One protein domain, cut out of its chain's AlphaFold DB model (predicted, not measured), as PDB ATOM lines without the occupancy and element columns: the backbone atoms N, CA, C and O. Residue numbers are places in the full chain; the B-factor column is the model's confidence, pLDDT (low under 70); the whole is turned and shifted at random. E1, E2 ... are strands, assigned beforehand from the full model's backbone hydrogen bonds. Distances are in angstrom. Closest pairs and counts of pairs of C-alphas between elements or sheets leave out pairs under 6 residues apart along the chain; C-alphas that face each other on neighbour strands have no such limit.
ATOM      1  N   PHE A  51     141.350 131.424 202.564       98.50
ATOM      2  CA  PHE A  51     142.498 132.226 202.152       98.50
ATOM      3  C   PHE A  51     143.807 131.578 202.613       98.50
ATOM      4  O   PHE A  51     144.195 131.687 203.777       98.50
ATOM      5  N   ASN A  52     144.478 130.880 201.692       98.06
ATOM      6  CA  ASN A  52     145.674 130.073 201.969       98.06
ATOM      7  C   ASN A  52     146.798 130.329 200.943       98.06
ATOM      8  O   ASN A  52     147.130 129.426 200.167       98.06
ATOM      9  N   PRO A  53     147.368 131.546 200.869       98.19
ATOM     10  CA  PRO A  53     148.447 131.837 199.927       98.19
ATOM     11  C   PRO A  53     149.702 131.000 200.227       98.19
ATOM     12  O   PRO A  53     150.092 130.831 201.382       98.19
ATOM     13  N   THR A  54     150.356 130.487 199.183       97.38
ATOM     14  CA  THR A  54     151.612 129.711 199.285       97.38
ATOM     15  C   THR A  54     152.853 130.509 198.883       97.38
ATOM     16  O   THR A  54     153.976 130.071 199.119       97.38
ATOM     17  N   THR A  55     152.654 131.689 198.304       98.50
ATOM     18  CA  THR A  55     153.684 132.657 197.923       98.50
ATOM     19  C   THR A  55     153.216 134.052 198.307       98.50
ATOM     20  O   THR A  55     152.044 134.239 198.631       98.50
ATOM     21  N   ASN A  56     154.110 135.039 198.239       98.56
ATOM     22  CA  ASN A  56     153.729 136.436 198.435       98.56
ATOM     23  C   ASN A  56     152.585 136.812 197.492       98.56
ATOM     24  O   ASN A  56     152.652 136.537 196.291       98.56
ATOM     25  N   THR A  57     151.561 137.447 198.051       98.19
ATOM     26  CA  THR A  57     150.318 137.752 197.345       98.19
ATOM     27  C   THR A  57     149.946 139.206 197.571       98.19
ATOM     28  O   THR A  57     150.048 139.737 198.678       98.19
ATOM     29  N   VAL A  58     149.484 139.846 196.503       97.31
ATOM     30  CA  VAL A  58     148.829 141.149 196.558       97.31
ATOM     31  C   VAL A  58     147.333 140.891 196.424       97.31
ATOM     32  O   VAL A  58     146.900 140.323 195.424       97.31
ATOM     33  N   VAL A  59     146.554 141.253 197.438       97.12
ATOM     34  CA  VAL A  59     145.092 141.174 197.411       97.12
ATOM     35  C   VAL A  59     144.569 142.451 196.766       97.12
ATOM     36  O   VAL A  59     144.775 143.545 197.296       97.12
ATOM     37  N   ASP A  60     143.914 142.321 195.618       96.00
ATOM     38  CA  ASP A  60     143.179 143.429 195.017       96.00
ATOM     39  C   ASP A  60     141.814 143.553 195.695       96.00
ATOM     40  O   ASP A  60     141.042 142.603 195.694       96.00
ATOM     41  N   MET A  61     141.534 144.709 196.304       95.56
ATOM     42  CA  MET A  61     140.265 144.967 196.987       95.56
ATOM     43  C   MET A  61     139.182 145.529 196.054       95.56
ATOM     44  O   MET A  61     138.121 145.927 196.539       95.56
ATOM     45  N   SER A  62     139.433 145.630 194.746       95.94
ATOM     46  CA  SER A  62     138.527 146.271 193.784       95.94
ATOM     47  C   SER A  62     137.120 145.658 193.736       95.94
ATOM     48  O   SER A  62     136.149 146.378 193.491       95.94
ATOM     49  N   ASP A  63     136.989 144.369 194.046       96.06
ATOM     50  CA  ASP A  63     135.729 143.626 194.146       96.06
ATOM     51  C   ASP A  63     135.081 143.669 195.547       96.06
ATOM     52  O   ASP A  63     133.923 143.282 195.701       96.06
ATOM     53  N   HIS A  64     135.772 144.226 196.547       96.62
ATOM     54  CA  HIS A  64     135.304 144.376 197.928       96.62
ATOM     55  C   HIS A  64     135.149 145.860 198.303       96.62
ATOM     56  O   HIS A  64     135.970 146.408 199.049       96.62
ATOM     57  N   PRO A  65     134.084 146.553 197.850       96.00
ATOM     58  CA  PRO A  65     133.915 147.999 198.054       96.00
ATOM     59  C   PRO A  65     133.733 148.419 199.522       96.00
ATOM     60  O   PRO A  65     133.902 149.594 199.845       96.00
ATOM     61  N   THR A  66     133.379 147.482 200.407       96.75
ATOM     62  CA  THR A  66     133.287 147.689 201.863       96.75
ATOM     63  C   THR A  66     134.576 147.326 202.603       96.75
ATOM     64  O   THR A  66     134.696 147.639 203.785       96.75
ATOM     65  N   GLY A  67     135.515 146.638 201.940       96.62
ATOM     66  CA  GLY A  67     136.742 146.107 202.539       96.62
ATOM     67  C   GLY A  67     136.545 144.914 203.477       96.62
ATOM     68  O   GLY A  67     137.505 144.490 204.123       96.62
ATOM     69  N   ILE A  68     135.326 144.372 203.568       98.19
ATOM     70  CA  ILE A  68     134.991 143.238 204.435       98.19
ATOM     71  C   ILE A  68     135.080 141.942 203.635       98.19
ATOM     72  O   ILE A  68     134.348 141.776 202.665       98.19
ATOM     73  N   TYR A  69     135.917 141.023 204.102       98.38
ATOM     74  CA  TYR A  69     136.065 139.674 203.569       98.38
ATOM     75  C   TYR A  69     135.426 138.652 204.507       98.38
ATOM     76  O   TYR A  69     135.604 138.696 205.729       98.38
ATOM     77  N   HIS A  70     134.721 137.695 203.926       98.19
ATOM     78  CA  HIS A  70     134.024 136.596 204.567       98.19
ATOM     79  C   HIS A  70     134.716 135.263 204.259       98.19
ATOM     80  O   HIS A  70     134.258 134.470 203.433       98.19
ATOM     81  N   TYR A  71     135.797 134.975 204.982       98.31
ATOM     82  CA  TYR A  71     136.558 133.739 204.815       98.31
ATOM     83  C   TYR A  71     136.011 132.580 205.654       98.31
ATOM     84  O   TYR A  71     135.547 132.746 206.789       98.31
ATOM     85  N   THR A  72     136.145 131.365 205.127       97.50
ATOM     86  CA  THR A  72     135.913 130.122 205.876       97.50
ATOM     87  C   THR A  72     137.093 129.806 206.800       97.50
ATOM     88  O   THR A  72     136.894 129.382 207.940       97.50
ATOM     89  N   ALA A  73     138.321 130.079 206.348       97.44
ATOM     90  CA  ALA A  73     139.564 129.966 207.110       97.44
ATOM     91  C   ALA A  73     140.648 130.881 206.516       97.44
ATOM     92  O   ALA A  73     140.602 131.202 205.329       97.44
ATOM     93  N   VAL A  74     141.637 131.254 207.328       98.44
ATOM     94  CA  VAL A  74     142.826 131.999 206.896       98.44
ATOM     95  C   VAL A  74     144.076 131.274 207.387       98.44
ATOM     96  O   VAL A  74     144.199 130.997 208.583       98.44
ATOM     97  N   ASN A  75     145.019 130.998 206.489       98.56
ATOM     98  CA  ASN A  75     146.340 130.482 206.834       98.56
ATOM     99  C   ASN A  75     147.421 131.154 205.982       98.56
ATOM    100  O   ASN A  75     147.517 130.905 204.783       98.56
ATOM    101  N   ILE A  76     148.265 131.960 206.623       98.62
ATOM    102  CA  ILE A  76     149.407 132.635 205.997       98.62
ATOM    103  C   ILE A  76     150.691 132.003 206.549       98.62
ATOM    104  O   ILE A  76     151.058 132.287 207.698       98.62
ATOM    105  N   PRO A  77     151.365 131.131 205.775       98.62
ATOM    106  CA  PRO A  77     152.579 130.446 206.211       98.62
ATOM    107  C   PRO A  77     153.741 131.405 206.495       98.62
ATOM    108  O   PRO A  77     153.781 132.530 205.999       98.62
ATOM    109  N   ALA A  78     154.731 130.932 207.253       98.50
ATOM    110  CA  ALA A  78     155.989 131.654 207.441       98.50
ATOM    111  C   ALA A  78     156.652 131.967 206.087       98.50
ATOM    112  O   ALA A  78     156.667 131.127 205.188       98.50
ATOM    113  N   GLY A  79     157.222 133.167 205.952       98.12
ATOM    114  CA  GLY A  79     157.879 133.614 204.719       98.12
ATOM    115  C   GLY A  79     156.931 134.096 203.614       98.12
ATOM    116  O   GLY A  79     157.419 134.548 202.582       98.12
ATOM    117  N   VAL A  80     155.611 134.038 203.827       98.75
ATOM    118  CA  VAL A  80     154.612 134.620 202.922       98.75
ATOM    119  C   VAL A  80     154.204 136.007 203.413       98.75
ATOM    120  O   VAL A  80     153.789 136.164 204.562       98.75
ATOM    121  N   THR A  81     154.270 136.995 202.522       98.69
ATOM    122  CA  THR A  81     153.772 138.356 202.749       98.69
ATOM    123  C   THR A  81     152.509 138.610 201.936       98.69
ATOM    124  O   THR A  81     152.495 138.429 200.715       98.69
ATOM    125  N   VAL A  82     151.462 139.075 202.611       98.50
ATOM    126  CA  VAL A  82     150.219 139.555 202.008       98.50
ATOM    127  C   VAL A  82     150.202 141.078 202.047       98.50
ATOM    128  O   VAL A  82     150.395 141.665 203.106       98.50
ATOM    129  N   THR A  83     149.973 141.706 200.898       97.19
ATOM    130  CA  THR A  83     149.801 143.164 200.741       97.19
ATOM    131  C   THR A  83     148.475 143.454 200.049       97.19
ATOM    132  O   THR A  83     147.818 142.528 199.573       97.19
ATOM    133  N   PHE A  84     148.078 144.725 199.969       95.56
ATOM    134  CA  PHE A  84     146.768 145.117 199.449       95.56
ATOM    135  C   PHE A  84     146.874 146.226 198.405       95.56
ATOM    136  O   PHE A  84     147.654 147.169 198.568       95.56
ATOM    137  N   ILE A  85     146.049 146.129 197.363       93.69
ATOM    138  CA  ILE A  85     145.686 147.261 196.508       93.69
ATOM    139  C   ILE A  85     144.365 147.814 197.056       93.69
ATOM    140  O   ILE A  85     143.392 147.060 197.137       93.69
ATOM    141  N   PRO A  86     144.313 149.093 197.471       93.25
ATOM    142  CA  PRO A  86     143.114 149.666 198.063       93.25
ATOM    143  C   PRO A  86     141.987 149.779 197.034       93.25
ATOM    144  O   PRO A  86     142.219 150.030 195.851       93.25
ATOM    145  N   ASN A  87     140.747 149.642 197.502       94.62
ATOM    146  CA  ASN A  87     139.571 149.904 196.677       94.62
ATOM    147  C   ASN A  87     139.364 151.414 196.449       94.62
ATOM    148  O   ASN A  87     140.054 152.252 197.029       94.62
ATOM    149  N   ALA A  88     138.367 151.770 195.634       94.38
ATOM    150  CA  ALA A  88     138.076 153.163 195.279       94.38
ATOM    151  C   ALA A  88     137.804 154.082 196.488       94.38
ATOM    152  O   ALA A  88     138.052 155.283 196.411       94.38
ATOM    153  N   ASN A  89     137.321 153.526 197.601       93.88
ATOM    154  CA  ASN A  89     137.017 154.268 198.825       93.88
ATOM    155  C   ASN A  89     138.148 154.197 199.863       93.88
ATOM    156  O   ASN A  89     137.994 154.730 200.959       93.88
ATOM    157  N   ASN A  90     139.247 153.506 199.545       93.44
ATOM    158  CA  ASN A  90     140.319 153.141 200.463       93.44
ATOM    159  C   ASN A  90     139.804 152.663 201.837       93.44
ATOM    160  O   ASN A  90     140.245 153.139 202.884       93.44
ATOM    161  N   THR A  91     138.822 151.758 201.850       96.31
ATOM    162  CA  THR A  91     138.244 151.261 203.109       96.31
ATOM    163  C   THR A  91     139.270 150.462 203.921       96.31
ATOM    164  O   THR A  91     140.167 149.849 203.334       96.31
ATOM    165  N   PRO A  92     139.118 150.368 205.257       95.88
ATOM    166  CA  PRO A  92     139.872 149.404 206.052       95.88
ATOM    167  C   PRO A  92     139.678 147.979 205.524       95.88
ATOM    168  O   PRO A  92     138.593 147.634 205.054       95.88
ATOM    169  N   VAL A  93     140.710 147.142 205.634       96.56
ATOM    170  CA  VAL A  93     140.577 145.703 205.390       96.56
ATOM    171  C   VAL A  93     140.094 145.009 206.664       96.56
ATOM    172  O   VAL A  93     140.701 145.139 207.726       96.56
ATOM    173  N   VAL A  94     138.988 144.272 206.567       97.00
ATOM    174  CA  VAL A  94     138.378 143.544 207.686       97.00
ATOM    175  C   VAL A  94     138.184 142.091 207.287       97.00
ATOM    176  O   VAL A  94     137.557 141.803 206.272       97.00
ATOM    177  N   TRP A  95     138.692 141.161 208.095       97.62
ATOM    178  CA  TRP A  95     138.515 139.725 207.873       97.62
ATOM    179  C   TRP A  95     137.566 139.132 208.905       97.62
ATOM    180  O   TRP A  95     137.865 139.095 210.099       97.62
ATOM    181  N   LEU A  96     136.438 138.615 208.429       97.75
ATOM    182  CA  LEU A  96     135.523 137.795 209.206       97.75
ATOM    183  C   LEU A  96     135.811 136.333 208.866       97.75
ATOM    184  O   LEU A  96     135.647 135.906 207.724       97.75
ATOM    185  N   VAL A  97     136.251 135.558 209.856       97.19
ATOM    186  CA  VAL A  97     136.728 134.181 209.646       97.19
ATOM    187  C   VAL A  97     135.865 133.204 210.435       97.19
ATOM    188  O   VAL A  97     135.641 133.414 211.627       97.19
ATOM    189  N   GLN A  98     135.333 132.168 209.782       95.06
ATOM    190  CA  GLN A  98     134.492 131.163 210.453       95.06
ATOM    191  C   GLN A  98     135.319 130.229 211.340       95.06
ATOM    192  O   GLN A  98     134.927 129.943 212.470       95.06
ATOM    193  N   SER A  99     136.449 129.753 210.818       93.12
ATOM    194  CA  SER A  99     137.351 128.817 211.494       93.12
ATOM    195  C   SER A  99     138.644 129.520 211.929       93.12
ATOM    196  O   SER A  99     138.627 130.668 212.367       93.12
ATOM    197  N   ASN A 100     139.783 128.834 211.839       94.06
ATOM    198  CA  ASN A 100     141.060 129.377 212.274       94.06
ATOM    199  C   ASN A 100     141.522 130.521 211.363       94.06
ATOM    200  O   ASN A 100     141.452 130.420 210.137       94.06
ATOM    201  N   CYS A 101     142.060 131.565 211.989       96.19
ATOM    202  CA  CYS A 101     142.890 132.573 211.350       96.19
ATOM    203  C   CYS A 101     144.309 132.422 211.901       96.19
ATOM    204  O   CYS A 101     144.559 132.734 213.065       96.19
ATOM    205  N   VAL A 102     145.213 131.870 211.095       97.56
ATOM    206  CA  VAL A 102     146.612 131.637 211.464       97.56
ATOM    207  C   VAL A 102     147.501 132.491 210.576       97.56
ATOM    208  O   VAL A 102     147.498 132.350 209.355       97.56
ATOM    209  N   ILE A 103     148.284 133.368 211.199       98.25
ATOM    210  CA  ILE A 103     149.227 134.247 210.510       98.25
ATOM    211  C   ILE A 103     150.607 133.982 211.099       98.25
ATOM    212  O   ILE A 103     150.937 134.457 212.181       98.25
ATOM    213  N   THR A 104     151.395 133.160 210.412       98.62
ATOM    214  CA  THR A 104     152.810 132.920 210.740       98.62
ATOM    215  C   THR A 104     153.738 133.755 209.852       98.62
ATOM    216  O   THR A 104     154.875 134.022 210.229       98.62
ATOM    217  N   GLY A 105     153.261 134.161 208.672       98.44
ATOM    218  CA  GLY A 105     153.929 135.117 207.792       98.44
ATOM    219  C   GLY A 105     153.638 136.572 208.156       98.44
ATOM    220  O   GLY A 105     153.534 136.936 209.327       98.44
ATOM    221  N   THR A 106     153.500 137.414 207.135       98.56
ATOM    222  CA  THR A 106     153.291 138.859 207.284       98.56
ATOM    223  C   THR A 106     152.020 139.302 206.571       98.56
ATOM    224  O   THR A 106     151.775 138.928 205.427       98.56
ATOM    225  N   VAL A 107     151.232 140.139 207.241       97.81
ATOM    226  CA  VAL A 107     150.165 140.934 206.626       97.81
ATOM    227  C   VAL A 107     150.606 142.386 206.703       97.81
ATOM    228  O   VAL A 107     150.711 142.942 207.792       97.81
ATOM    229  N   ASP A 108     150.921 142.965 205.552       96.56
ATOM    230  CA  ASP A 108     151.417 144.326 205.434       96.56
ATOM    231  C   ASP A 108     150.290 145.257 204.972       96.56
ATOM    232  O   ASP A 108     149.805 145.188 203.839       96.56
TER     233      ASP A 108
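What this domain is: This is residues 51 to 108 of the 127 residues of an uncharacterized protein of Verrucomicrobia bacterium (UniProt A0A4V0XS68). The chain is wound in two stacked, roughly triangular turns, a short solenoid: E1, E2 and E3 form the sides of one turn, and E4, E5 and E6 run beside them in the next. Residues 106 to 107 begin a further layer beside E4. The printed part has 58 residues with six named strands, E1 to E6 in order, and no named helix; three parallel sheets of two strands are E1 with E4, E2 with E5 and E3 with E6. The class is all strand, though under half of the residues, 24 of 58, are in named elements. The whole is compact, with a radius of gyration of the C-alphas of 11.2 A and spans of 31 by 23 by 14 A.

Where its parts are: E1, residues 57 to 60, is 9.4 A long and begins at C-alpha 57 (150.318, 137.752, 197.345). E2, residues 68 to 71, measures 9.6 A, and E3, residues 73 to 76, 10.3 A. E4, residues 81 to 85, is the longest at 13.6 A. E5, residues 94 to 97, measures 9.7 A. E6, residues 101 to 103, measures 6.6 A and ends at C-alpha 103 (149.227, 134.247, 210.510).

How they stand to each other: E1 and E4 are parallel at 21 degrees, with N 59 and O 83 2.8 A apart, within hydrogen-bond range. Residues 81 to 82 of E4 also pair, parallel, with residues 106 to 107. E2 and E5 are parallel at 21 degrees, with N 69 and O 94 at 2.8 A. E2 runs on into E3 across one residue, at 97 degrees. E3 and E6 are parallel at 4 degrees, with N 102 and O 74 at 2.8 A. E1 and E3 are apart, as are E4 and E6.

The domain as a whole: The C-alphas farthest apart, of Ala 78 and Asn 89, are 30.8 A apart. The printed part has no cut, and no link is long. Its mean pLDDT is 97.0, and no printed residue is under 70.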